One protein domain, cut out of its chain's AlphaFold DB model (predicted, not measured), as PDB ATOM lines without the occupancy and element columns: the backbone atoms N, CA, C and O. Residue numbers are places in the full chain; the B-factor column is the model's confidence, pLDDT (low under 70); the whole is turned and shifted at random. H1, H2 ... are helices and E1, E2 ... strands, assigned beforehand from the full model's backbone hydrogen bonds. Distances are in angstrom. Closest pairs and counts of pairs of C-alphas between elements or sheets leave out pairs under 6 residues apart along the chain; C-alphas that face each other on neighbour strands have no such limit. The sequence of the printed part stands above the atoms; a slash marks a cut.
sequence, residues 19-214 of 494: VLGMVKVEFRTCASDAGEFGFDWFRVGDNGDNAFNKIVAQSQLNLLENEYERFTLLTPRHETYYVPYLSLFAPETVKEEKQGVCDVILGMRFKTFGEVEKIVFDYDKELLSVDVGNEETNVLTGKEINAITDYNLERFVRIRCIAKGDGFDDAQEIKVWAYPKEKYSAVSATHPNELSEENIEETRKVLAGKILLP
ATOM      1  N   VAL A  19     163.114 216.706 142.829       88.62
ATOM      2  CA  VAL A  19     164.416 217.378 142.984       88.62
ATOM      3  C   VAL A  19     165.019 217.675 141.612       88.62
ATOM      4  O   VAL A  19     164.761 216.949 140.657       88.62
ATOM      5  N   LEU A  20     165.823 218.733 141.480       88.69
ATOM      6  CA  LEU A  20     166.503 219.043 140.215       88.69
ATOM      7  C   LEU A  20     167.521 217.943 139.871       88.69
ATOM      8  O   LEU A  20     168.432 217.673 140.651       88.69
ATOM      9  N   GLY A  21     167.377 217.313 138.704       88.88
ATOM     10  CA  GLY A  21     168.243 216.215 138.285       88.88
ATOM     11  C   GLY A  21     169.457 216.692 137.496       88.88
ATOM     12  O   GLY A  21     169.370 216.822 136.282       88.88
ATOM     13  N   MET A  22     170.595 216.888 138.169       91.56
ATOM     14  CA  MET A  22     171.889 217.155 137.510       91.56
ATOM     15  C   MET A  22     172.673 215.872 137.224       91.56
ATOM     16  O   MET A  22     173.219 215.696 136.136       91.56
ATOM     17  N   VAL A  23     172.708 214.961 138.199       92.75
ATOM     18  CA  VAL A  23     173.339 213.637 138.116       92.75
ATOM     19  C   VAL A  23     172.461 212.646 138.878       92.75
ATOM     20  O   VAL A  23     171.864 213.012 139.888       92.75
ATOM     21  N   LYS A  24     172.390 211.398 138.412       94.69
ATOM     22  CA  LYS A  24     171.808 210.257 139.125       94.69
ATOM     23  C   LYS A  24     172.914 209.261 139.474       94.69
ATOM     24  O   LYS A  24     173.608 208.814 138.563       94.69
ATOM     25  N   VAL A  25     173.064 208.932 140.757       95.50
ATOM     26  CA  VAL A  25     174.082 208.013 141.294       95.50
ATOM     27  C   VAL A  25     173.391 206.793 141.891       95.50
ATOM     28  O   VAL A  25     172.850 206.852 142.995       95.50
ATOM     29  N   GLU A  26     173.360 205.698 141.139       96.00
ATOM     30  CA  GLU A  26     172.732 204.439 141.553       96.00
ATOM     31  C   GLU A  26     173.765 203.416 142.027       96.00
ATOM     32  O   GLU A  26     174.903 203.412 141.563       96.00
ATOM     33  N   PHE A  27     173.340 202.534 142.936       96.25
ATOM     34  CA  PHE A  27     174.191 201.535 143.581       96.25
ATOM     35  C   PHE A  27     173.731 200.115 143.246       96.25
ATOM     36  O   PHE A  27     172.523 199.859 143.178       96.25
ATOM     37  N   ARG A  28     174.679 199.197 143.046       94.12
ATOM     38  CA  ARG A  28     174.459 197.775 142.743       94.12
ATOM     39  C   ARG A  28     175.462 196.899 143.496       94.12
ATOM     40  O   ARG A  28     176.520 197.374 143.899       94.12
ATOM     41  N   THR A  29     175.133 195.622 143.658       92.75
ATOM     42  CA  THR A  29     176.093 194.592 144.078       92.75
ATOM     43  C   THR A  29     177.092 194.311 142.965       92.75
ATOM     44  O   THR A  29     176.714 194.260 141.790       92.75
ATOM     45  N   CYS A  30     178.344 194.089 143.346       88.75
ATOM     46  CA  CYS A  30     179.412 193.675 142.449       88.75
ATOM     47  C   CYS A  30     179.208 192.214 142.009       88.75
ATOM     48  O   CYS A  30     178.614 191.408 142.725       88.75
ATOM     49  N   ALA A  31     179.758 191.830 140.854       81.12
ATOM     50  CA  ALA A  31     179.635 190.460 140.329       81.12
ATOM     51  C   ALA A  31     180.281 189.368 141.217       81.12
ATOM     52  O   ALA A  31     180.057 188.181 140.997       81.12
ATOM     53  N   SER A  32     181.097 189.761 142.200       80.44
ATOM     54  CA  SER A  32     181.707 188.881 143.204       80.44
ATOM     55  C   SER A  32     180.845 188.641 144.447       80.44
ATOM     56  O   SER A  32     181.218 187.802 145.267       80.44
ATOM     57  N   ASP A  33     179.747 189.380 144.625       84.06
ATOM     58  CA  ASP A  33     178.947 189.330 145.850       84.06
ATOM     59  C   ASP A  33     178.149 188.021 145.925       84.06
ATOM     60  O   ASP A  33     177.351 187.693 145.046       84.06
ATOM     61  N   ALA A  34     178.330 187.273 147.013       84.44
ATOM     62  CA  ALA A  34     177.706 185.974 147.255       84.44
ATOM     63  C   ALA A  34     176.755 186.008 148.469       84.44
ATOM     64  O   ALA A  34     176.587 185.003 149.169       84.44
ATOM     65  N   GLY A  35     176.130 187.166 148.718       88.75
ATOM     66  CA  GLY A  35     175.155 187.384 149.795       88.75
ATOM     67  C   GLY A  35     175.767 187.671 151.172       88.75
ATOM     68  O   GLY A  35     175.163 187.373 152.196       88.75
ATOM     69  N   GLU A  36     176.990 188.201 151.248       92.62
ATOM     70  CA  GLU A  36     177.673 188.509 152.515       92.62
ATOM     71  C   GLU A  36     176.884 189.479 153.416       92.62
ATOM     72  O   GLU A  36     176.951 189.380 154.647       92.62
ATOM     73  N   PHE A  37     176.135 190.393 152.801       95.38
ATOM     74  CA  PHE A  37     175.384 191.491 153.406       95.38
ATOM     75  C   PHE A  37     174.018 191.635 152.734       95.38
ATOM     76  O   PHE A  37     173.837 191.258 151.578       95.38
ATOM     77  N   GLY A  38     173.047 192.222 153.437       95.94
ATOM     78  CA  GLY A  38     171.776 192.562 152.806       95.94
ATOM     79  C   GLY A  38     171.932 193.814 151.974       95.94
ATOM     80  O   GLY A  38     172.154 194.890 152.523       95.94
ATOM     81  N   PHE A  39     171.758 193.687 150.668       97.06
ATOM     82  CA  PHE A  39     171.554 194.826 149.791       97.06
ATOM     83  C   PHE A  39     170.338 194.574 148.911       97.06
ATOM     84  O   PHE A  39     170.176 193.485 148.359       97.06
ATOM     85  N   ASP A  40     169.460 195.568 148.819       96.62
ATOM     86  CA  ASP A  40     168.235 195.457 148.041       96.62
ATOM     87  C   ASP A  40     167.873 196.774 147.358       96.62
ATOM     88  O   ASP A  40     167.826 197.830 147.989       96.62
ATOM     89  N   TRP A  41     167.595 196.691 146.060       95.94
ATOM     90  CA  TRP A  41     167.233 197.804 145.190       95.94
ATOM     91  C   TRP A  41     166.053 197.407 144.304       95.94
ATOM     92  O   TRP A  41     165.836 196.228 144.015       95.94
ATOM     93  N   PHE A  42     165.293 198.384 143.815       96.19
ATOM     94  CA  PHE A  42     164.233 198.094 142.858       96.19
ATOM     95  C   PHE A  42     164.842 197.583 141.539       96.19
ATOM     96  O   PHE A  42     165.586 198.308 140.877       96.19
ATOM     97  N   ARG A  43     164.556 196.328 141.173       95.12
ATOM     98  CA  ARG A  43     165.134 195.660 139.998       95.12
ATOM     99  C   ARG A  43     164.589 196.279 138.710       95.12
ATOM    100  O   ARG A  43     163.425 196.081 138.358       95.12
ATOM    101  N   VAL A  44     165.435 197.028 138.005       93.19
ATOM    102  CA  VAL A  44     165.134 197.627 136.690       93.19
ATOM    103  C   VAL A  44     165.739 196.835 135.524       93.19
ATOM    104  O   VAL A  44     165.563 197.227 134.371       93.19
ATOM    105  N   GLY A  45     166.393 195.702 135.801       90.44
ATOM    106  CA  GLY A  45     166.983 194.819 134.799       90.44
ATOM    107  C   GLY A  45     168.286 195.341 134.210       90.44
ATOM    108  O   GLY A  45     168.493 195.235 133.002       90.44
ATOM    109  N   ASP A  46     169.127 195.960 135.041       88.19
ATOM    110  CA  ASP A  46     170.379 196.589 134.619       88.19
ATOM    111  C   ASP A  46     171.641 195.940 135.217       88.19
ATOM    112  O   ASP A  46     172.743 196.234 134.757       88.19
ATOM    113  N   ASN A  47     171.524 195.036 136.191       87.06
ATOM    114  CA  ASN A  47     172.644 194.356 136.854       87.06
ATOM    115  C   ASN A  47     172.664 192.836 136.595       87.06
ATOM    116  O   ASN A  47     173.091 192.063 137.446       87.06
ATOM    117  N   GLY A  48     172.156 192.404 135.435       84.00
ATOM    118  CA  GLY A  48     171.942 190.987 135.108       84.00
ATOM    119  C   GLY A  48     170.667 190.390 135.722       84.00
ATOM    120  O   GLY A  48     170.317 189.253 135.420       84.00
ATOM    121  N   ASP A  49     169.953 191.163 136.542       89.06
ATOM    122  CA  ASP A  49     168.626 190.855 137.063       89.06
ATOM    123  C   ASP A  49     167.532 190.942 135.985       89.06
ATOM    124  O   ASP A  49     167.666 191.627 134.969       89.06
ATOM    125  N   ASN A  50     166.392 190.295 136.237       92.31
ATOM    126  CA  ASN A  50     165.167 190.573 135.495       92.31
ATOM    127  C   ASN A  50     164.444 191.777 136.110       92.31
ATOM    128  O   ASN A  50     164.142 191.798 137.303       92.31
ATOM    129  N   ALA A  51     164.103 192.754 135.269       95.31
ATOM    130  CA  ALA A  51     163.341 193.928 135.682       95.31
ATOM    131  C   ALA A  51     161.970 193.537 136.261       95.31
ATOM    132  O   ALA A  51     161.215 192.800 135.622       95.31
ATOM    133  N   PHE A  52     161.598 194.092 137.418       95.94
ATOM    134  CA  PHE A  52     160.323 193.787 138.078       95.94
ATOM    135  C   PHE A  52     159.102 194.072 137.192       95.94
ATOM    136  O   PHE A  52     158.125 193.334 137.250       95.94
ATOM    137  N   ASN A  53     159.170 195.074 136.308       94.75
ATOM    138  CA  ASN A  53     158.092 195.388 135.364       94.75
ATOM    139  C   ASN A  53     157.880 194.342 134.249       94.75
ATOM    140  O   ASN A  53     156.899 194.446 133.518       94.75
ATOM    141  N   LYS A  54     158.781 193.360 134.103       95.38
ATOM    142  CA  LYS A  54     158.640 192.228 133.172       95.38
ATOM    143  C   LYS A  54     158.114 190.959 133.842       95.38
ATOM    144  O   LYS A  54     157.547 190.134 133.147       95.38
ATOM    145  N   ILE A  55     158.326 190.806 135.153       95.00
ATOM    146  CA  ILE A  55     158.124 189.539 135.889       95.00
ATOM    147  C   ILE A  55     157.069 189.633 137.006       95.00
ATOM    148  O   ILE A  55     156.917 188.704 137.796       95.00
ATOM    149  N   VAL A  56     156.367 190.768 137.100       93.31
ATOM    150  CA  VAL A  56     155.280 191.044 138.052       93.31
ATOM    151  C   VAL A  56     154.099 191.647 137.293       93.31
ATOM    152  O   VAL A  56     154.276 192.502 136.426       93.31
ATOM    153  N   ALA A  57     152.874 191.253 137.647       84.06
ATOM    154  CA  ALA A  57     151.667 191.839 137.067       84.06
ATOM    155  C   ALA A  57     151.567 193.353 137.358       84.06
ATOM    156  O   ALA A  57     151.787 193.795 138.485       84.06
ATOM    157  N   GLN A  58     151.158 194.157 136.369       77.31
ATOM    158  CA  GLN A  58     151.161 195.631 136.445       77.31
ATOM    159  C   GLN A  58     150.449 196.217 137.684       77.31
ATOM    160  O   GLN A  58     150.895 197.223 138.231       77.31
ATOM    161  N   SER A  59     149.358 195.601 138.146       81.00
ATOM    162  CA  SER A  59     148.628 196.033 139.350       81.00
ATOM    163  C   SER A  59     149.404 195.794 140.651       81.00
ATOM    164  O   SER A  59     149.226 196.536 141.614       81.00
ATOM    165  N   GLN A  60     150.271 194.781 140.675       88.38
ATOM    166  CA  GLN A  60     151.159 194.468 141.791       88.38
ATOM    167  C   GLN A  60     152.466 195.267 141.717       88.38
ATOM    168  O   GLN A  60     152.990 195.643 142.761       88.38
ATOM    169  N   LEU A  61     152.957 195.617 140.522       91.50
ATOM    170  CA  LEU A  61     154.161 196.443 140.359       91.50
ATOM    171  C   LEU A  61     154.073 197.745 141.172       91.50
ATOM    172  O   LEU A  61     154.976 198.043 141.945       91.50
ATOM    173  N   ASN A  62     152.945 198.457 141.088       89.25
ATOM    174  CA  ASN A  62     152.716 199.694 141.843       89.25
ATOM    175  C   ASN A  62     152.739 199.469 143.372       89.25
ATOM    176  O   ASN A  62     153.135 200.354 144.128       89.25
ATOM    177  N   LEU A  63     152.317 198.292 143.854       90.25
ATOM    178  CA  LEU A  63     152.420 197.931 145.274       90.25
ATOM    179  C   LEU A  63     153.881 197.667 145.666       90.25
ATOM    180  O   LEU A  63     154.303 198.089 146.740       90.25
ATOM    181  N   LEU A  64     154.653 197.007 144.797       92.25
ATOM    182  CA  LEU A  64     156.073 196.728 145.016       92.25
ATOM    183  C   LEU A  64     156.919 198.007 145.009       92.25
ATOM    184  O   LEU A  64     157.813 198.144 145.836       92.25
ATOM    185  N   GLU A  65     156.621 198.963 144.128       91.50
ATOM    186  CA  GLU A  65     157.283 200.272 144.117       91.50
ATOM    187  C   GLU A  65     157.146 201.011 145.453       91.50
ATOM    188  O   GLU A  65     158.111 201.615 145.916       91.50
ATOM    189  N   ASN A  66     155.986 200.903 146.111       88.25
ATOM    190  CA  ASN A  66     155.722 201.524 147.413       88.25
ATOM    191  C   ASN A  66     156.522 200.913 148.583       88.25
ATOM    192  O   ASN A  66     156.520 201.475 149.678       88.25
ATOM    193  N   GLU A  67     157.232 199.793 148.388       89.31
ATOM    194  CA  GLU A  67     158.193 199.290 149.379       89.31
ATOM    195  C   GLU A  67     159.543 200.022 149.355       89.31
ATOM    196  O   GLU A  67     160.317 199.926 150.313       89.31
ATOM    197  N   TYR A  68     159.837 200.784 148.305       92.56
ATOM    198  CA  TYR A  68     161.086 201.526 148.172       92.56
ATOM    199  C   TYR A  68     160.812 203.018 148.375       92.56
ATOM    200  O   TYR A  68     159.864 203.568 147.818       92.56
ATOM    201  N   GLU A  69     161.640 203.696 149.181       93.12
ATOM    202  CA  GLU A  69     161.624 205.163 149.165       93.12
ATOM    203  C   GLU A  69     162.021 205.600 147.748       93.12
ATOM    204  O   GLU A  69     162.924 205.015 147.146       93.12
ATOM    205  N   ARG A  70     161.324 206.589 147.188       94.12
ATOM    206  CA  ARG A  70     161.576 207.064 145.827       94.12
ATOM    207  C   ARG A  70     161.396 208.566 145.704       94.12
ATOM    208  O   ARG A  70     160.585 209.155 146.415       94.12
ATOM    209  N   PHE A  71     162.138 209.164 144.780       94.12
ATOM    210  CA  PHE A  71     162.012 210.570 144.397       94.12
ATOM    211  C   PHE A  71     162.167 210.729 142.881       94.12
ATOM    212  O   PHE A  71     162.780 209.894 142.215       94.12
ATOM    213  N   THR A  72     161.604 211.798 142.328       93.62
ATOM    214  CA  THR A  72     161.697 212.129 140.904       93.62
ATOM    215  C   THR A  72     162.785 213.171 140.685       93.62
ATOM    216  O   THR A  72     162.736 214.277 141.222       93.62
ATOM    217  N   LEU A  73     163.753 212.827 139.844       91.88
ATOM    218  CA  LEU A  73     164.740 213.743 139.295       91.88
ATOM    219  C   LEU A  73     164.103 214.485 138.116       91.88
ATOM    220  O   LEU A  73     163.776 213.888 137.085       91.88
ATOM    221  N   LEU A  74     163.939 215.798 138.263       90.00
ATOM    222  CA  LEU A  74     163.499 216.700 137.209       90.00
ATOM    223  C   LEU A  74     164.606 216.800 136.153       90.00
ATOM    224  O   LEU A  74     165.565 217.556 136.297       90.00
ATOM    225  N   THR A  75     164.455 215.991 135.112       88.12
ATOM    226  CA  THR A  75     165.305 215.897 133.920       88.12
ATOM    227  C   THR A  75     164.399 215.975 132.683       88.12
ATOM    228  O   THR A  75     163.178 215.847 132.828       88.12
ATOM    229  N   PRO A  76     164.929 216.078 131.449       84.88
ATOM    230  CA  PRO A  76     164.103 216.065 130.236       84.88
ATOM    231  C   PRO A  76     163.182 214.839 130.078       84.88
ATOM    232  O   PRO A  76     162.266 214.874 129.261       84.88
ATOM    233  N   ARG A  77     163.416 213.752 130.833       86.50
ATOM    234  CA  ARG A  77     162.590 212.531 130.826       86.50
ATOM    235  C   ARG A  77     161.893 212.219 132.157       86.50
ATOM    236  O   ARG A  77     161.157 211.245 132.188       86.50
ATOM    237  N   HIS A  78     162.087 213.032 133.202       87.06
ATOM    238  CA  HIS A  78     161.601 212.796 134.574       87.06
ATOM    239  C   HIS A  78     161.986 211.403 135.108       87.06
ATOM    240  O   HIS A  78     161.217 210.449 135.042       87.06
ATOM    241  N   GLU A  79     163.206 211.268 135.626       91.44
ATOM    242  CA  GLU A  79     163.739 209.963 136.037       91.44
ATOM    243  C   GLU A  79     163.352 209.646 137.488       91.44
ATOM    244  O   GLU A  79     163.581 210.458 138.383       91.44
ATOM    245  N   THR A  80     162.820 208.453 137.751       93.62
ATOM    246  CA  THR A  80     162.609 207.974 139.126       93.62
ATOM    247  C   THR A  80     163.911 207.422 139.699       93.62
ATOM    248  O   THR A  80     164.607 206.645 139.043       93.62
ATOM    249  N   TYR A  81     164.221 207.793 140.939       96.00
ATOM    250  CA  TYR A  81     165.236 207.150 141.763       96.00
ATOM    251  C   TYR A  81     164.558 206.265 142.806       96.00
ATOM    252  O   TYR A  81     163.762 206.770 143.597       96.00
ATOM    253  N   TYR A  82     164.891 204.976 142.835       96.12
ATOM    254  CA  TYR A  82     164.500 204.066 143.914       96.12
ATOM    255  C   TYR A  82     165.671 203.925 144.881       96.12
ATOM    256  O   TYR A  82     166.772 203.553 144.479       96.12
ATOM    257  N   VAL A  83     165.435 204.237 146.150       97.06
ATOM    258  CA  VAL A  83     166.461 204.254 147.193       97.06
ATOM    259  C   VAL A  83     166.762 202.818 147.644       97.06
ATOM    260  O   VAL A  83     165.866 202.162 148.187       97.06
ATOM    261  N   PRO A  84     167.990 202.303 147.437       97.81
ATOM    262  CA  PRO A  84     168.391 200.996 147.937       97.81
ATOM    263  C   PRO A  84     168.557 200.966 149.461       97.81
ATOM    264  O   PRO A  84     168.811 201.982 150.117       97.81
ATOM    265  N   TYR A  85     168.481 199.755 150.003       97.69
ATOM    266  CA  TYR A  85     168.727 199.443 151.406       97.69
ATOM    267  C   TYR A  85     170.011 198.624 151.554       97.69
ATOM    268  O   TYR A  85     170.242 197.707 150.770       97.69
ATOM    269  N   LEU A  86     170.807 198.918 152.584       98.06
ATOM    270  CA  LEU A  86     172.052 198.223 152.919       98.06
ATOM    271  C   LEU A  86     172.076 197.858 154.412       98.06
ATOM    272  O   LEU A  86     172.006 198.743 155.262       98.06
ATOM    273  N   SER A  87     172.212 196.577 154.755       96.75
ATOM    274  CA  SER A  87     172.377 196.108 156.134       96.75
ATOM    275  C   SER A  87     173.829 195.725 156.434       96.75
ATOM    276  O   SER A  87     174.415 194.858 155.791       96.75
ATOM    277  N   LEU A  88     174.406 196.373 157.452       97.69
ATOM    278  CA  LEU A  88     175.754 196.110 157.967       97.69
ATOM    279  C   LEU A  88     175.700 195.849 159.471       97.69
ATOM    280  O   LEU A  88     174.926 196.485 160.190       97.69
ATOM    281  N   PHE A  89     176.563 194.967 159.964       97.94
ATOM    282  CA  PHE A  89     176.779 194.764 161.396       97.94
ATOM    283  C   PHE A  89     177.824 195.751 161.938       97.94
ATOM    284  O   PHE A  89     178.650 196.266 161.188       97.94
ATOM    285  N   ALA A  90     177.810 195.996 163.251       97.38
ATOM    286  CA  ALA A  90     178.883 196.727 163.927       97.38
ATOM    287  C   ALA A  90     180.167 195.865 164.023       97.38
ATOM    288  O   ALA A  90     180.041 194.643 164.187       97.38
ATOM    289  N   PRO A  91     181.381 196.450 163.975       97.75
ATOM    290  CA  PRO A  91     182.645 195.702 163.977       97.75
ATOM    291  C   PRO A  91     182.795 194.724 165.151       97.75
ATOM    292  O   PRO A  91     183.163 193.562 164.961       97.75
ATOM    293  N   GLU A  92     182.447 195.152 166.363       96.44
ATOM    294  CA  GLU A  92     182.481 194.330 167.573       96.44
ATOM    295  C   GLU A  92     181.530 193.134 167.465       96.44
ATOM    296  O   GLU A  92     181.867 192.038 167.902       96.44
ATOM    297  N   THR A  93     180.381 193.301 166.805       96.19
ATOM    298  CA  THR A  93     179.426 192.202 166.598       96.19
ATOM    299  C   THR A  93     179.969 191.164 165.624       96.19
ATOM    300  O   THR A  93     179.875 189.971 165.901       96.19
ATOM    301  N   VAL A  94     180.584 191.600 164.518       97.00
ATOM    302  CA  VAL A  94     181.238 190.694 163.558       97.00
ATOM    303  C   VAL A  94     182.348 189.895 164.247       97.00
ATOM    304  O   VAL A  94     182.462 188.683 164.054       97.00
ATOM    305  N   LYS A  95     183.127 190.559 165.109       95.88
ATOM    306  CA  LYS A  95     184.212 189.956 165.893       95.88
ATOM    307  C   LYS A  95     183.717 188.951 166.942       95.88
ATOM    308  O   LYS A  95     184.308 187.879 167.067       95.88
ATOM    309  N   GLU A  96     182.686 189.294 167.712       95.19
ATOM    310  CA  GLU A  96     182.154 188.454 168.796       95.19
ATOM    311  C   GLU A  96     181.368 187.247 168.268       95.19
ATOM    312  O   GLU A  96     181.604 186.118 168.692       95.19
ATOM    313  N   GLU A  97     180.457 187.474 167.319       95.06
ATOM    314  CA  GLU A  97     179.520 186.456 166.821       95.06
ATOM    315  C   GLU A  97     180.102 185.630 165.657       95.06
ATOM    316  O   GLU A  97     179.540 184.598 165.286       95.06
ATOM    317  N   LYS A  98     181.230 186.067 165.070       95.19
ATOM    318  CA  LYS A  98     181.875 185.447 163.893       95.19
ATOM    319  C   LYS A  98     180.881 185.247 162.739       95.19
ATOM    320  O   LYS A  98     180.794 184.174 162.131       95.19
ATOM    321  N   GLN A  99     180.080 186.282 162.494       96.25
ATOM    322  CA  GLN A  99     179.045 186.342 161.469       96.25
ATOM    323  C   GLN A  99     178.784 187.804 161.078       96.25
ATOM    324  O   GLN A  99     178.874 188.700 161.915       96.25
ATOM    325  N   GLY A 100     178.401 188.025 159.819       95.88
ATOM    326  CA  GLY A 100     178.128 189.351 159.277       95.88
ATOM    327  C   GLY A 100     179.370 190.019 158.705       95.88
ATOM    328  O   GLY A 100     180.490 189.533 158.858       95.88
ATOM    329  N   VAL A 101     179.154 191.160 158.060       96.88
ATOM    330  CA  VAL A 101     180.209 192.084 157.637       96.88
ATOM    331  C   VAL A 101     179.873 193.495 158.114       96.88
ATOM    332  O   VAL A 101     178.704 193.849 158.294       96.88
ATOM    333  N   CYS A 102     180.915 194.291 158.334       97.31
ATOM    334  CA  CYS A 102     180.839 195.713 158.673       97.31
ATOM    335  C   CYS A 102     181.424 196.600 157.558       97.31
ATOM    336  O   CYS A 102     181.601 197.794 157.762       97.31
ATOM    337  N   ASP A 103     181.769 196.022 156.409       95.75
ATOM    338  CA  ASP A 103     182.523 196.640 155.316       95.75
ATOM    339  C   ASP A 103     182.087 195.972 154.007       95.75
ATOM    340  O   ASP A 103     182.038 194.740 153.947       95.75
ATOM    341  N   VAL A 104     181.714 196.770 153.008       96.31
ATOM    342  CA  VAL A 104     181.239 196.307 151.696       96.31
ATOM    343  C   VAL A 104     181.754 197.211 150.587       96.31
ATOM    344  O   VAL A 104     181.984 198.401 150.805       96.31
ATOM    345  N   ILE A 105     181.872 196.657 149.384       95.44
ATOM    346  CA  ILE A 105     182.111 197.414 148.156       95.44
ATOM    347  C   ILE A 105     180.861 197.277 147.287       95.44
ATOM    348  O   ILE A 105     180.359 196.173 147.112       95.44
ATOM    349  N   LEU A 106     180.351 198.396 146.777       95.69
ATOM    350  CA  LEU A 106     179.220 198.439 145.852       95.69
ATOM    351  C   LEU A 106     179.649 199.071 144.528       95.69
ATOM    352  O   LEU A 106     180.424 200.034 144.506       95.69
ATOM    353  N   GLY A 107     179.069 198.578 143.438       94.06
ATOM    354  CA  GLY A 107     179.111 199.229 142.139       94.06
ATOM    355  C   GLY A 107     178.295 200.522 142.158       94.06
ATOM    356  O   GLY A 107     177.175 200.559 142.667       94.06
ATOM    357  N   MET A 108     178.849 201.588 141.590       92.81
ATOM    358  CA  MET A 108     178.223 202.890 141.372       92.81
ATOM    359  C   MET A 108     178.064 203.158 139.881       92.81
ATOM    360  O   MET A 108     179.008 202.974 139.111       92.81
ATOM    361  N   ARG A 109     176.895 203.676 139.498       92.31
ATOM    362  CA  ARG A 109     176.535 204.024 138.118       92.31
ATOM    363  C   ARG A 109     176.050 205.463 138.036       92.31
ATOM    364  O   ARG A 109     175.290 205.913 138.896       92.31
ATOM    365  N   PHE A 110     176.479 206.180 136.999       91.88
ATOM    366  CA  PHE A 110     176.332 207.634 136.899       91.88
ATOM    367  C   PHE A 110     175.598 208.037 135.627       91.88
ATOM    368  O   PHE A 110     176.103 207.836 134.525       91.88
ATOM    369  N   LYS A 111     174.425 208.664 135.768       92.38
ATOM    370  CA  LYS A 111     173.726 209.321 134.654       92.38
ATOM    371  C   LYS A 111     173.852 210.824 134.809       92.38
ATOM    372  O   LYS A 111     173.332 211.375 135.775       92.38
ATOM    373  N   THR A 112     174.537 211.481 133.887       91.56
ATOM    374  CA  THR A 112     174.688 212.938 133.866       91.56
ATOM    375  C   THR A 112     173.571 213.575 133.031       91.56
ATOM    376  O   THR A 112     173.137 213.030 132.017       91.56
ATOM    377  N   PHE A 113     173.070 214.725 133.483       91.25
ATOM    378  CA  PHE A 113     172.050 215.530 132.792       91.25
ATOM    379  C   PHE A 113     172.470 217.003 132.637       91.25
ATOM    380  O   PHE A 113     171.866 217.732 131.856       91.25
ATOM    381  N   GLY A 114     173.518 217.422 133.350       89.31
ATOM    382  CA  GLY A 114     174.205 218.704 133.213       89.31
ATOM    383  C   GLY A 114     175.559 218.661 133.932       89.31
ATOM    384  O   GLY A 114     175.874 217.674 134.597       89.31
ATOM    385  N   GLU A 115     176.365 219.717 133.805       91.38
ATOM    386  CA  GLU A 115     177.706 219.752 134.405       91.38
ATOM    387  C   GLU A 115     177.676 220.011 135.922       91.38
ATOM    388  O   GLU A 115     177.005 220.927 136.412       91.38
ATOM    389  N   VAL A 116     178.476 219.242 136.664       93.00
ATOM    390  CA  VAL A 116     178.698 219.419 138.107       93.00
ATOM    391  C   VAL A 116     180.146 219.791 138.423       93.00
ATOM    392  O   VAL A 116     181.065 219.441 137.682       93.00
ATOM    393  N   GLU A 117     180.364 220.492 139.534       93.44
ATOM    394  CA  GLU A 117     181.698 220.803 140.073       93.44
ATOM    395  C   GLU A 117     182.274 219.630 140.868       93.44
ATOM    396  O   GLU A 117     183.479 219.376 140.835       93.44
ATOM    397  N   LYS A 118     181.398 218.919 141.585       93.00
ATOM    398  CA  LYS A 118     181.686 217.754 142.429       93.00
ATOM    399  C   LYS A 118     180.390 217.031 142.803       93.00
ATOM    400  O   LYS A 118     179.299 217.604 142.712       93.00
ATOM    401  N   ILE A 119     180.530 215.809 143.300       94.62
ATOM    402  CA  ILE A 119     179.515 215.159 144.135       94.62
ATOM    403  C   ILE A 119     180.110 214.826 145.506       94.62
ATOM    404  O   ILE A 119     181.297 214.525 145.603       94.62
ATOM    405  N   VAL A 120     179.296 214.887 146.559       95.31
ATOM    406  CA  VAL A 120     179.709 214.682 147.956       95.31
ATOM    407  C   VAL A 120     178.783 213.674 148.627       95.31
ATOM    408  O   VAL A 120     177.561 213.800 148.548       95.31
ATOM    409  N   PHE A 121     179.371 212.699 149.313       97.06
ATOM    410  CA  PHE A 121     178.675 211.729 150.152       97.06
ATOM    411  C   PHE A 121     178.544 212.292 151.571       97.06
ATOM    412  O   PHE A 121     179.541 212.619 152.216       97.06
ATOM    413  N   ASP A 122     177.308 212.409 152.038       96.62
ATOM    414  CA  ASP A 122     176.895 213.015 153.303       96.62
ATOM    415  C   ASP A 122     176.242 211.949 154.194       96.62
ATOM    416  O   ASP A 122     175.327 211.242 153.763       96.62
ATOM    417  N   TYR A 123     176.793 211.772 155.394       97.62
ATOM    418  CA  TYR A 123     176.506 210.676 156.320       97.62
ATOM    419  C   TYR A 123     177.060 210.988 157.719       97.62
ATOM    420  O   TYR A 123     177.928 211.850 157.885       97.62
ATOM    421  N   ASP A 124     176.604 210.248 158.731       97.44
ATOM    422  CA  ASP A 124     177.130 210.348 160.094       97.44
ATOM    423  C   ASP A 124     178.542 209.731 160.188       97.44
ATOM    424  O   ASP A 124     178.713 208.508 160.170       97.44
ATOM    425  N   LYS A 125     179.561 210.594 160.280       96.44
ATOM    426  CA  LYS A 125     180.987 210.221 160.329       96.44
ATOM    427  C   LYS A 125     181.429 209.586 161.654       96.44
ATOM    428  O   LYS A 125     182.568 209.132 161.737       96.44
ATOM    429  N   GLU A 126     180.580 209.546 162.683       96.56
ATOM    430  CA  GLU A 126     180.857 208.784 163.910       96.56
ATOM    431  C   GLU A 126     180.404 207.318 163.792       96.56
ATOM    432  O   GLU A 126     180.865 206.460 164.549       96.56
ATOM    433  N   LEU A 127     179.513 207.024 162.836       97.81
ATOM    434  CA  LEU A 127     178.871 205.719 162.662       97.81
ATOM    435  C   LEU A 127     179.282 205.009 161.368       97.81
ATOM    436  O   LEU A 127     179.335 203.776 161.338       97.81
ATOM    437  N   LEU A 128     179.567 205.768 160.308       98.19
ATOM    438  CA  LEU A 128     179.864 205.270 158.967       98.19
ATOM    439  C   LEU A 128     181.157 205.885 158.405       98.19
ATOM    440  O   LEU A 128     181.565 206.982 158.778       98.19
ATOM    441  N   SER A 129     181.785 205.183 157.465       97.25
ATOM    442  CA  SER A 129     182.857 205.687 156.603       97.25
ATOM    443  C   SER A 129     182.551 205.296 155.157       97.25
ATOM    444  O   SER A 129     182.025 204.207 154.907       97.25
ATOM    445  N   VAL A 130     182.814 206.211 154.221       96.81
ATOM    446  CA  VAL A 130     182.543 206.043 152.791       96.81
ATOM    447  C   VAL A 130     183.768 206.489 152.003       96.81
ATOM    448  O   VAL A 130     184.187 207.638 152.142       96.81
ATOM    449  N   ASP A 131     184.293 205.590 151.175       94.94
ATOM    450  CA  ASP A 131     185.456 205.812 150.311       94.94
ATOM    451  C   ASP A 131     185.022 205.641 148.848       94.94
ATOM    452  O   ASP A 131     184.395 204.632 148.509       94.94
ATOM    453  N   VAL A 132     185.326 206.593 147.963       89.50
ATOM    454  CA  VAL A 132     184.915 206.547 146.545       89.50
ATOM    455  C   VAL A 132     186.106 206.576 145.593       89.50
ATOM    456  O   VAL A 132     187.109 207.233 145.841       89.50
ATOM    457  N   GLY A 133     185.999 205.855 144.471       72.25
ATOM    458  CA  GLY A 133     187.023 205.892 143.417       72.25
ATOM    459  C   GLY A 133     188.347 205.201 143.771       72.25
ATOM    460  O   GLY A 133     189.339 205.425 143.087       72.25
ATOM    461  N   ASN A 134     188.349 204.338 144.795       70.81
ATOM    462  CA  ASN A 134     189.532 203.717 145.416       70.81
ATOM    463  C   ASN A 134     190.428 204.684 146.221       70.81
ATOM    464  O   ASN A 134     191.537 204.309 146.598       70.81
ATOM    465  N   GLU A 135     189.948 205.891 146.523       75.38
ATOM    466  CA  GLU A 135     190.623 206.872 147.379       75.38
ATOM    467  C   GLU A 135     189.864 207.042 148.710       75.38
ATOM    468  O   GLU A 135     188.640 206.911 148.752       75.38
ATOM    469  N   GLU A 136     190.567 207.364 149.806       81.75
ATOM    470  CA  GLU A 136     189.968 207.661 151.127       81.75
ATOM    471  C   GLU A 136     189.330 209.068 151.153       81.75
ATOM    472  O   GLU A 136     189.700 209.955 151.923       81.75
ATOM    473  N   THR A 137     188.372 209.281 150.255       88.00
ATOM    474  CA  THR A 137     187.607 210.516 150.068       88.00
ATOM    475  C   THR A 137     186.118 210.197 150.026       88.00
ATOM    476  O   THR A 137     185.716 209.129 149.572       88.00
ATOM    477  N   ASN A 138     185.287 211.151 150.450       89.75
ATOM    478  CA  ASN A 138     183.834 211.122 150.290       89.75
ATOM    479  C   ASN A 138     183.353 212.043 149.145       89.75
ATOM    480  O   ASN A 138     182.177 212.403 149.088       89.75
ATOM    481  N   VAL A 139     184.262 212.474 148.263       91.75
ATOM    482  CA  VAL A 139     184.021 213.450 147.188       91.75
ATOM    483  C   VAL A 139     184.589 212.928 145.868       91.75
ATOM    484  O   VAL A 139     185.756 212.549 145.828       91.75
ATOM    485  N   LEU A 140     183.803 212.982 144.785       91.12
ATOM    486  CA  LEU A 140     184.305 212.827 143.409       91.12
ATOM    487  C   LEU A 140     184.229 214.165 142.671       91.12
ATOM    488  O   LEU A 140     183.271 214.927 142.831       91.12
ATOM    489  N   THR A 141     185.234 214.452 141.848       92.00
ATOM    490  CA  THR A 141     185.359 215.743 141.164       92.00
ATOM    491  C   THR A 141     184.506 215.818 139.897       92.00
ATOM    492  O   THR A 141     184.280 214.830 139.200       92.00
ATOM    493  N   GLY A 142     184.085 217.025 139.521       88.62
ATOM    494  CA  GLY A 142     183.356 217.272 138.277       88.62
ATOM    495  C   GLY A 142     184.120 216.831 137.028       88.62
ATOM    496  O   GLY A 142     183.510 216.373 136.069       88.62
ATOM    497  N   LYS A 143     185.461 216.875 137.048       88.88
ATOM    498  CA  LYS A 143     186.301 216.343 135.960       88.88
ATOM    499  C   LYS A 143     186.067 214.847 135.740       88.88
ATOM    500  O   LYS A 143     186.061 214.395 134.600       88.88
ATOM    501  N   GLU A 144     185.893 214.087 136.813       85.69
ATOM    502  CA  GLU A 144     185.653 212.649 136.743       85.69
ATOM    503  C   GLU A 144     184.216 212.311 136.375       85.69
ATOM    504  O   GLU A 144     184.008 211.382 135.604       85.69
ATOM    505  N   ILE A 145     183.243 213.049 136.922       89.62
ATOM    506  CA  ILE A 145     181.812 212.799 136.716       89.62
ATOM    507  C   ILE A 145     181.358 213.256 135.326       89.62
ATOM    508  O   ILE A 145     180.712 212.494 134.612       89.62
ATOM    509  N   ASN A 146     181.732 214.466 134.897       89.50
ATOM    510  CA  ASN A 146     181.318 215.018 133.600       89.50
ATOM    511  C   ASN A 146     181.990 214.305 132.409       89.50
ATOM    512  O   ASN A 146     181.546 214.458 131.276       89.50
ATOM    513  N   ALA A 147     183.047 213.519 132.651       87.44
ATOM    514  CA  ALA A 147     183.681 212.667 131.644       87.44
ATOM    515  C   ALA A 147     182.961 211.317 131.434       87.44
ATOM    516  O   ALA A 147     183.325 210.576 130.522       87.44
ATOM    517  N   ILE A 148     181.963 210.974 132.261       86.31
ATOM    518  CA  ILE A 148     181.221 209.712 132.142       86.31
ATOM    519  C   ILE A 148     180.176 209.838 131.032       86.31
ATOM    520  O   ILE A 148     179.202 210.581 131.153       86.31
ATOM    521  N   THR A 149     180.385 209.083 129.952       81.75
ATOM    522  CA  THR A 149     179.479 208.992 128.797       81.75
ATOM    523  C   THR A 149     178.685 207.684 128.748       81.75
ATOM    524  O   THR A 149     177.605 207.659 128.161       81.75
ATOM    525  N   ASP A 150     179.183 206.614 129.379       84.25
ATOM    526  CA  ASP A 150     178.470 205.344 129.542       84.25
ATOM    527  C   ASP A 150     177.893 205.232 130.958       84.25
ATOM    528  O   ASP A 150     178.623 205.241 131.948       84.25
ATOM    529  N   TYR A 151     176.569 205.093 131.043       80.38
ATOM    530  CA  TYR A 151     175.845 204.888 132.299       80.38
ATOM    531  C   TYR A 151     176.248 203.591 133.014       80.38
ATOM    532  O   TYR A 151     176.202 203.520 134.243       80.38
ATOM    533  N   ASN A 152     176.640 202.571 132.248       78.19
ATOM    534  CA  ASN A 152     177.001 201.254 132.760       78.19
ATOM    535  C   ASN A 152     178.470 201.174 133.201       78.19
ATOM    536  O   ASN A 152     178.902 200.111 133.646       78.19
ATOM    537  N   LEU A 153     179.235 202.271 133.100       79.44
ATOM    538  CA  LEU A 153     180.596 202.342 133.620       79.44
ATOM    539  C   LEU A 153     180.573 202.212 135.147       79.44
ATOM    540  O   LEU A 153     180.311 203.175 135.870       79.44
ATOM    541  N   GLU A 154     180.871 201.010 135.625       77.44
ATOM    542  CA  GLU A 154     180.960 200.708 137.046       77.44
ATOM    543  C   GLU A 154     182.194 201.389 137.663       77.44
ATOM    544  O   GLU A 154     183.335 201.175 137.251       77.44
ATOM    545  N   ARG A 155     181.956 202.226 138.677       88.25
ATOM    546  CA  ARG A 155     182.973 202.627 139.664       88.25
ATOM    547  C   ARG A 155     182.636 201.986 141.005       88.25
ATOM    548  O   ARG A 155     181.527 201.505 141.184       88.25
ATOM    549  N   PHE A 156     183.539 202.051 141.976       92.06
ATOM    550  CA  PHE A 156     183.320 201.443 143.290       92.06
ATOM    551  C   PHE A 156     183.200 202.477 144.408       92.06
ATOM    552  O   PHE A 156     183.931 203.475 144.434       92.06
ATOM    553  N   VAL A 157     182.278 202.210 145.336       95.31
ATOM    554  CA  VAL A 157     182.207 202.837 146.660       95.31
ATOM    555  C   VAL A 157     182.407 201.771 147.723       95.31
ATOM    556  O   VAL A 157     181.782 200.714 147.667       95.31
ATOM    557  N   ARG A 158     183.253 202.053 148.709       96.69
ATOM    558  CA  ARG A 158     183.380 201.246 149.918       96.69
ATOM    559  C   ARG A 158     182.560 201.892 151.026       96.69
ATOM    560  O   ARG A 158     182.682 203.092 151.253       96.69
ATOM    561  N   ILE A 159     181.719 201.113 151.700       97.81
ATOM    562  CA  ILE A 159     180.863 201.584 152.794       97.81
ATOM    563  C   ILE A 159     181.149 200.740 154.028       97.81
ATOM    564  O   ILE A 159     181.041 199.515 154.003       97.81
ATOM    565  N   ARG A 160     181.507 201.413 155.120       97.88
ATOM    566  CA  ARG A 160     181.954 200.794 156.368       97.88
ATOM    567  C   ARG A 160     181.090 201.259 157.531       97.88
ATOM    568  O   ARG A 160     180.885 202.454 157.715       97.88
ATOM    569  N   CYS A 161     180.617 200.321 158.343       98.31
ATOM    570  CA  CYS A 161     180.084 200.585 159.671       98.31
ATOM    571  C   CYS A 161     181.261 200.685 160.646       98.31
ATOM    572  O   CYS A 161     181.972 199.705 160.861       98.31
ATOM    573  N   ILE A 162     181.472 201.871 161.215       97.75
ATOM    574  CA  ILE A 162     182.553 202.170 162.173       97.75
ATOM    575  C   ILE A 162     182.018 202.532 163.568       97.75
ATOM    576  O   ILE A 162     182.789 202.900 164.455       97.75
ATOM    577  N   ALA A 163     180.699 202.424 163.758       96.56
ATOM    578  CA  ALA A 163     180.025 202.641 165.029       96.56
ATOM    579  C   ALA A 163     180.633 201.761 166.131       96.56
ATOM    580  O   ALA A 163     180.686 200.539 166.000       96.56
ATOM    581  N   LYS A 164     181.064 202.399 167.223       91.94
ATOM    582  CA  LYS A 164     181.667 201.734 168.386       91.94
ATOM    583  C   LYS A 164     180.619 200.968 169.191       91.94
ATOM    584  O   LYS A 164     179.478 201.411 169.320       91.94
ATOM    585  N   GLY A 165     181.039 199.894 169.849       90.88
ATOM    586  CA  GLY A 165     180.176 199.102 170.719       90.88
ATOM    587  C   GLY A 165     179.214 198.223 169.924       90.88
ATOM    588  O   GLY A 165     179.615 197.532 168.995       90.88
ATOM    589  N   ASP A 166     177.937 198.181 170.307       88.94
ATOM    590  CA  ASP A 166     177.004 197.224 169.712       88.94
ATOM    591  C   ASP A 166     176.325 197.709 168.423       88.94
ATOM    592  O   ASP A 166     175.613 196.910 167.820       88.94
ATOM    593  N   GLY A 167     176.554 198.947 167.972       94.88
ATOM    594  CA  GLY A 167     175.990 199.530 166.747       94.88
ATOM    595  C   GLY A 167     175.184 200.803 167.009       94.88
ATOM    596  O   GLY A 167     175.384 201.478 168.014       94.88
ATOM    597  N   PHE A 168     174.257 201.139 166.109       95.31
ATOM    598  CA  PHE A 168     173.410 202.331 166.212       95.31
ATOM    599  C   PHE A 168     171.913 202.003 166.343       95.31
ATOM    600  O   PHE A 168     171.406 201.055 165.737       95.31
ATOM    601  N   ASP A 169     171.213 202.794 167.166       93.44
ATOM    602  CA  ASP A 169     169.787 202.623 167.509       93.44
ATOM    603  C   ASP A 169     168.830 203.409 166.573       93.44
ATOM    604  O   ASP A 169     167.634 203.115 166.527       93.44
ATOM    605  N   ASP A 170     169.354 204.385 165.823       92.00
ATOM    606  CA  ASP A 170     168.643 205.160 164.797       92.00
ATOM    607  C   ASP A 170     169.039 204.651 163.403       92.00
ATOM    608  O   ASP A 170     170.228 204.457 163.142       92.00
ATOM    609  N   ALA A 171     168.082 204.476 162.486       93.69
ATOM    610  CA  ALA A 171     168.405 204.161 161.091       93.69
ATOM    611  C   ALA A 171     169.217 205.301 160.454       93.69
ATOM    612  O   ALA A 171     168.949 206.475 160.715       93.69
ATOM    613  N   GLN A 172     170.191 204.946 159.620       96.75
ATOM    614  CA  GLN A 172     171.093 205.892 158.967       96.75
ATOM    615  C   GLN A 172     170.739 206.054 157.490       96.75
ATOM    616  O   GLN A 172     170.115 205.191 156.870       96.75
ATOM    617  N   GLU A 173     171.172 207.166 156.912       96.94
ATOM    618  CA  GLU A 173     171.104 207.418 155.479       96.94
ATOM    619  C   GLU A 173     172.455 207.942 154.992       96.94
ATOM    620  O   GLU A 173     173.122 208.704 155.689       96.94
ATOM    621  N   ILE A 174     172.847 207.525 153.791       98.31
ATOM    622  CA  ILE A 174     173.957 208.119 153.046       98.31
ATOM    623  C   ILE A 174     173.314 208.876 151.893       98.31
ATOM    624  O   ILE A 174     172.648 208.267 151.057       98.31
ATOM    625  N   LYS A 175     173.472 210.197 151.850       98.19
ATOM    626  CA  LYS A 175     172.989 211.045 150.753       98.19
ATOM    627  C   LYS A 175     174.139 211.383 149.821       98.19
ATOM    628  O   LYS A 175     175.249 211.644 150.272       98.19
ATOM    629  N   VAL A 176     173.867 211.419 148.522       97.75
ATOM    630  CA  VAL A 176     174.806 211.917 147.516       97.75
ATOM    631  C   VAL A 176     174.290 213.249 147.008       97.75
ATOM    632  O   VAL A 176     173.233 213.317 146.379       97.75
ATOM    633  N   TRP A 177     175.039 214.308 147.282       96.75
ATOM    634  CA  TRP A 177     174.739 215.664 146.846       96.75
ATOM    635  C   TRP A 177     175.582 216.025 145.629       96.75
ATOM    636  O   TRP A 177     176.805 215.912 145.671       96.75
ATOM    637  N   ALA A 178     174.946 216.486 144.557       94.88
ATOM    638  CA  ALA A 178     175.621 217.063 143.403       94.88
ATOM    639  C   ALA A 178     175.641 218.591 143.493       94.88
ATOM    640  O   ALA A 178     174.644 219.209 143.862       94.88
ATOM    641  N   TYR A 179     176.771 219.187 143.118       93.31
ATOM    642  CA  TYR A 179     176.980 220.633 143.105       93.31
ATOM    643  C   TYR A 179     176.970 221.112 141.644       93.31
ATOM    644  O   TYR A 179     177.918 220.808 140.918       93.31
ATOM    645  N   PRO A 180     175.901 221.784 141.170       91.06
ATOM    646  CA  PRO A 180     175.807 222.255 139.788       91.06
ATOM    647  C   PRO A 180     176.890 223.298 139.487       91.06
ATOM    648  O   PRO A 180     177.111 224.200 140.291       91.06
ATOM    649  N   LYS A 181     177.531 223.209 138.315       85.94
ATOM    650  CA  LYS A 181     178.571 224.165 137.883       85.94
ATOM    651  C   LYS A 181     178.001 225.512 137.437       85.94
ATOM    652  O   LYS A 181     178.636 226.555 137.586       85.94
ATOM    653  N   GLU A 182     176.788 225.511 136.894       75.25
ATOM    654  CA  GLU A 182     176.046 226.741 136.625       75.25
ATOM    655  C   GLU A 182     175.264 227.174 137.870       75.25
ATOM    656  O   GLU A 182     174.656 226.360 138.567       75.25
ATOM    657  N   LYS A 183     175.244 228.486 138.145       61.53
ATOM    658  CA  LYS A 183     174.494 229.065 139.269       61.53
ATOM    659  C   LYS A 183     172.989 229.057 138.980       61.53
ATOM    660  O   LYS A 183     172.414 230.103 138.680       61.53
ATOM    661  N   TYR A 184     172.341 227.904 139.117       55.25
ATOM    662  CA  TYR A 184     170.881 227.821 139.104       55.25
ATOM    663  C   TYR A 184     170.299 228.596 140.291       55.25
ATOM    664  O   TYR A 184     170.560 228.291 141.456       55.25
ATOM    665  N   SER A 185     169.511 229.627 139.991       46.91
ATOM    666  CA  SER A 185     168.812 230.461 140.968       46.91
ATOM    667  C   SER A 185     167.555 229.761 141.491       46.91
ATOM    668  O   SER A 185     166.424 230.089 141.127       46.91
ATOM    669  N   ALA A 186     167.751 228.783 142.375       41.62
ATOM    670  CA  ALA A 186     166.658 228.174 143.116       41.62
ATOM    671  C   ALA A 186     166.095 229.161 144.163       41.62
ATOM    672  O   ALA A 186     166.648 229.329 145.243       41.62
ATOM    673  N   VAL A 187     164.939 229.742 143.829       42.34
ATOM    674  CA  VAL A 187     164.034 230.529 144.691       42.34
ATOM    675  C   VAL A 187     164.431 231.988 144.984       42.34
ATOM    676  O   VAL A 187     165.530 232.339 145.398       42.34
ATOM    677  N   SER A 188     163.425 232.846 144.796       43.66
ATOM    678  CA  SER A 188     163.370 234.271 145.127       43.66
ATOM    679  C   SER A 188     163.647 234.563 146.611       43.66
ATOM    680  O   SER A 188     162.720 234.587 147.422       43.66
ATOM    681  N   ALA A 189     164.890 234.894 146.956       39.28
ATOM    682  CA  ALA A 189     165.208 235.528 148.232       39.28
ATOM    683  C   ALA A 189     164.918 237.040 148.174       39.28
ATOM    684  O   ALA A 189     165.687 237.829 147.620       39.28
ATOM    685  N   THR A 190     163.812 237.469 148.783       43.41
ATOM    686  CA  THR A 190     163.693 238.854 149.260       43.41
ATOM    687  C   THR A 190     164.782 239.109 150.306       43.41
ATOM    688  O   THR A 190     164.884 238.337 151.254       43.41
ATOM    689  N   HIS A 191     165.524 240.215 150.144       40.75
ATOM    690  CA  HIS A 191     166.718 240.639 150.907       40.75
ATOM    691  C   HIS A 191     168.055 239.996 150.452       40.75
ATOM    692  O   HIS A 191     168.406 238.911 150.902       40.75
ATOM    693  N   PRO A 192     168.843 240.689 149.595       43.56
ATOM    694  CA  PRO A 192     170.109 240.178 149.037       43.56
ATOM    695  C   PRO A 192     171.345 240.180 149.958       43.56
ATOM    696  O   PRO A 192     172.441 239.913 149.468       43.56
ATOM    697  N   ASN A 193     171.220 240.526 151.242       51.34
ATOM    698  CA  ASN A 193     172.370 240.734 152.129       51.34
ATOM    699  C   ASN A 193     172.463 239.638 153.206       51.34
ATOM    700  O   ASN A 193     171.450 239.271 153.791       51.34
ATOM    701  N   GLU A 194     173.696 239.208 153.499       48.97
ATOM    702  CA  GLU A 194     174.085 238.295 154.597       48.97
ATOM    703  C   GLU A 194     173.798 236.788 154.407       48.97
ATOM    704  O   GLU A 194     173.327 236.100 155.311       48.97
ATOM    705  N   LEU A 195     174.209 236.224 153.264       54.06
ATOM    706  CA  LEU A 195     174.525 234.791 153.157       54.06
ATOM    707  C   LEU A 195     176.029 234.612 152.902       54.06
ATOM    708  O   LEU A 195     176.579 235.227 151.990       54.06
ATOM    709  N   SER A 196     176.694 233.782 153.713       57.62
ATOM    710  CA  SER A 196     178.084 233.363 153.486       57.62
ATOM    711  C   SER A 196     178.196 232.501 152.223       57.62
ATOM    712  O   SER A 196     177.214 231.899 151.787       57.62
ATOM    713  N   GLU A 197     179.398 232.392 151.649       59.25
ATOM    714  CA  GLU A 197     179.631 231.519 150.485       59.25
ATOM    715  C   GLU A 197     179.254 230.058 150.783       59.25
ATOM    716  O   GLU A 197     178.625 229.411 149.952       59.25
ATOM    717  N   GLU A 198     179.514 229.591 152.006       58.69
ATOM    718  CA  GLU A 198     179.107 228.277 152.524       58.69
ATOM    719  C   GLU A 198     177.576 228.082 152.504       58.69
ATOM    720  O   GLU A 198     177.083 227.084 151.980       58.69
ATOM    721  N   ASN A 199     176.797 229.075 152.958       59.56
ATOM    722  CA  ASN A 199     175.329 229.033 152.885       59.56
ATOM    723  C   ASN A 199     174.814 229.073 151.432       59.56
ATOM    724  O   ASN A 199     173.750 228.531 151.126       59.56
ATOM    725  N   ILE A 200     175.550 229.724 150.528       60.75
ATOM    726  CA  ILE A 200     175.237 229.804 149.093       60.75
ATOM    727  C   ILE A 200     175.570 228.484 148.370       60.75
ATOM    728  O   ILE A 200     174.915 228.138 147.388       60.75
ATOM    729  N   GLU A 201     176.571 227.741 148.837       61.41
ATOM    730  CA  GLU A 201     176.919 226.416 148.319       61.41
ATOM    731  C   GLU A 201     175.907 225.358 148.792       61.41
ATOM    732  O   GLU A 201     175.359 224.601 147.988       61.41
ATOM    733  N   GLU A 202     175.574 225.379 150.086       65.12
ATOM    734  CA  GLU A 202     174.601 224.484 150.723       65.12
ATOM    735  C   GLU A 202     173.175 224.652 150.159       65.12
ATOM    736  O   GLU A 202     172.429 223.680 150.064       65.12
ATOM    737  N   THR A 203     172.804 225.857 149.705       66.12
ATOM    738  CA  THR A 203     171.504 226.121 149.048       66.12
ATOM    739  C   THR A 203     171.449 225.741 147.563       66.12
ATOM    740  O   THR A 203     170.362 225.738 146.985       66.12
ATOM    741  N   ARG A 204     172.581 225.397 146.929       79.62
ATOM    742  CA  ARG A 204     172.639 224.975 145.513       79.62
ATOM    743  C   ARG A 204     172.739 223.472 145.301       79.62
ATOM    744  O   ARG A 204     172.520 223.019 144.178       79.62
ATOM    745  N   LYS A 205     173.108 222.701 146.325       89.75
ATOM    746  CA  LYS A 205     173.299 221.257 146.174       89.75
ATOM    747  C   LYS A 205     171.972 220.549 145.883       89.75
ATOM    748  O   LYS A 205     170.936 220.873 146.461       89.75
ATOM    749  N   VAL A 206     172.006 219.558 144.997       92.88
ATOM    750  CA  VAL A 206     170.826 218.783 144.583       92.88
ATOM    751  C   VAL A 206     171.019 217.306 144.903       92.88
ATOM    752  O   VAL A 206     172.137 216.793 144.836       92.88
ATOM    753  N   LEU A 207     169.948 216.611 145.289       95.81
ATOM    754  CA  LEU A 207     170.031 215.197 145.652       95.81
ATOM    755  C   LEU A 207     170.225 214.347 144.388       95.81
ATOM    756  O   LEU A 207     169.353 214.314 143.523       95.81
ATOM    757  N   ALA A 208     171.362 213.663 144.305       96.19
ATOM    758  CA  ALA A 208     171.761 212.832 143.170       96.19
ATOM    759  C   ALA A 208     171.627 211.324 143.448       96.19
ATOM    760  O   ALA A 208     171.533 210.525 142.519       96.19
ATOM    761  N   GLY A 209     171.612 210.925 144.719       97.69
ATOM    762  CA  GLY A 209     171.458 209.535 145.139       97.69
ATOM    763  C   GLY A 209     171.282 209.405 146.650       97.69
ATOM    764  O   GLY A 209     171.487 210.368 147.391       97.69
ATOM    765  N   LYS A 210     170.876 208.222 147.111       98.06
ATOM    766  CA  LYS A 210     170.635 207.930 148.531       98.06
ATOM    767  C   LYS A 210     170.760 206.427 148.802       98.06
ATOM    768  O   LYS A 210     170.343 205.640 147.966       98.06
ATOM    769  N   ILE A 211     171.252 206.037 149.976       98.44
ATOM    770  CA  ILE A 211     171.175 204.668 150.519       98.44
ATOM    771  C   ILE A 211     170.565 204.741 151.923       98.44
ATOM    772  O   ILE A 211     170.887 205.654 152.686       98.44
ATOM    773  N   LEU A 212     169.706 203.784 152.279       97.69
ATOM    774  CA  LEU A 212     169.159 203.619 153.630       97.69
ATOM    775  C   LEU A 212     169.823 202.447 154.356       97.69
ATOM    776  O   LEU A 212     169.952 201.361 153.794       97.69
ATOM    777  N   LEU A 213     170.175 202.634 155.627       96.88
ATOM    778  CA  LEU A 213     170.707 201.580 156.489       96.88
ATOM    779  C   LEU A 213     169.793 201.408 157.713       96.88
ATOM    780  O   LEU A 213     169.585 202.373 158.456       96.88
ATOM    781  N   PRO A 214     169.229 200.211 157.967       95.31
ATOM    782  CA  PRO A 214     168.421 199.981 159.156       95.31
ATOM    783  C   PRO A 214     169.290 200.073 160.414       95.31
ATOM    784  O   PRO A 214     170.475 199.742 160.382       95.31
TER     785      PRO A 214
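Overview. This is residues 19 to 214 of the 494 residues of an uncharacterized protein of Prevotella sp (UniProt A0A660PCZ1). Eight strands in two curled sheets make a small, loosely closed barrel: E1, E6, E10 and E8 form one wall and E9, E7, E11 and E12 the other, with E12 beside E1 at one seam and E8 meeting E9 at the looser one, where the closest C-alphas, those of Val 132 and Val 139, are 7.0 A apart. The hairpin E3 and E4, followed by the small pair E2 and E5, runs outside the seam of E1 and E12, with H1 and H2 farther out on that side; H3 lies beyond one end of the barrel, H4 packs on E7, and at the end away from H3 residues 188 to 199 stick out. The 196 printed residues hold five named helices and twelve named strands, in the order E1 E2 H1 H2 E3 E4 E5 H3 E6 E7 E8 E9 H4 E10 E11 H5 E12, and the class is mixed, helices and strands. The two larger sheets, in the orders E1 E6 E10 E8 and E9 E7 E11 E12, are antiparallel, as are the pairs E2 with E5 and E3 with E4. The whole is compact, with a radius of gyration of the C-alphas of 18.2 A and spans of 57 by 44 by 31 A.

Arrangement. E1, residues 23 to 29, is an edge strand and the antiparallel neighbour of E6, residues 103 to 112, with N 26 and O 109 3.0 A apart. E6 also neighbours E10, residues 155 to 161, through N 106 and O 157 at 2.9 A. E10 neighbours the other edge strand, E8, residues 128 to 132, through N 158 and O 131 at 2.8 A. This sheet is strongly twisted, its C-alphas lying up to 6.0 A off the best plane. The closest C-alphas of E1 and E12, residues 206 to 213, are those of Lys 24 and Ala 208, 4.8 A apart. E12 bends by 56 degrees at residue 209; it neighbours E11, residues 172 to 180, with N 174 and O 211 at 2.9 A. E11 neighbours E7, residues 116 to 122, with N 120 and O 177 at 2.8 A, and E7 neighbours E9, residues 139 to 141, with N 119 and O 140 at 2.9 A. H4, residues 142 to 145, is on this second sheet at a height of 4.7 A, only just over none of its strands, with 2 of its 4 C-alphas falling on E7. E2, residues 38 to 40, pairs with E5, residues 85 to 87, through N 85 and O 40 at 2.9 A. The closest C-alphas of E5 and E12 are those of Tyr 85 and Leu 212, 4.8 A apart. The hairpin of E3, residues 70 to 74, and E4, residues 79 to 82, has N 73 and O 79 2.8 A apart. H1, residues 52 to 55, and H2, residues 58 to 65, are close but not clearly touching, with the C-alphas of Asn 53 and Leu 61 6.4 A apart. H3, residues 91 to 97, and H5, residues 197 to 202, are apart. Each O i to N i+4 pair is within hydrogen-bond range in H3 and H5, and 2 of 4 are in H2; H1 and H4 are too short for such a pair.

Along the chain. E1 begins at C-alpha 23 (173.339, 213.637, 138.116) and is 20.1 A long. H2, 10.9 A long, is the longest helix by residues. E6 is 28.1 A long, E10 20.3 A and E11 25.6 A. E12, 20.9 A long, ends at C-alpha 213 (170.707, 201.580, 156.489).

Size, cuts and confidence. The C-alphas farthest apart are those of Lys 98 and His 191, 58.7 A. The printed part has no cut. The long links are E2 to H1 and E11 to H5. Residues 183 to 203 have pLDDT under 70; the mean of the printed part is 87.8.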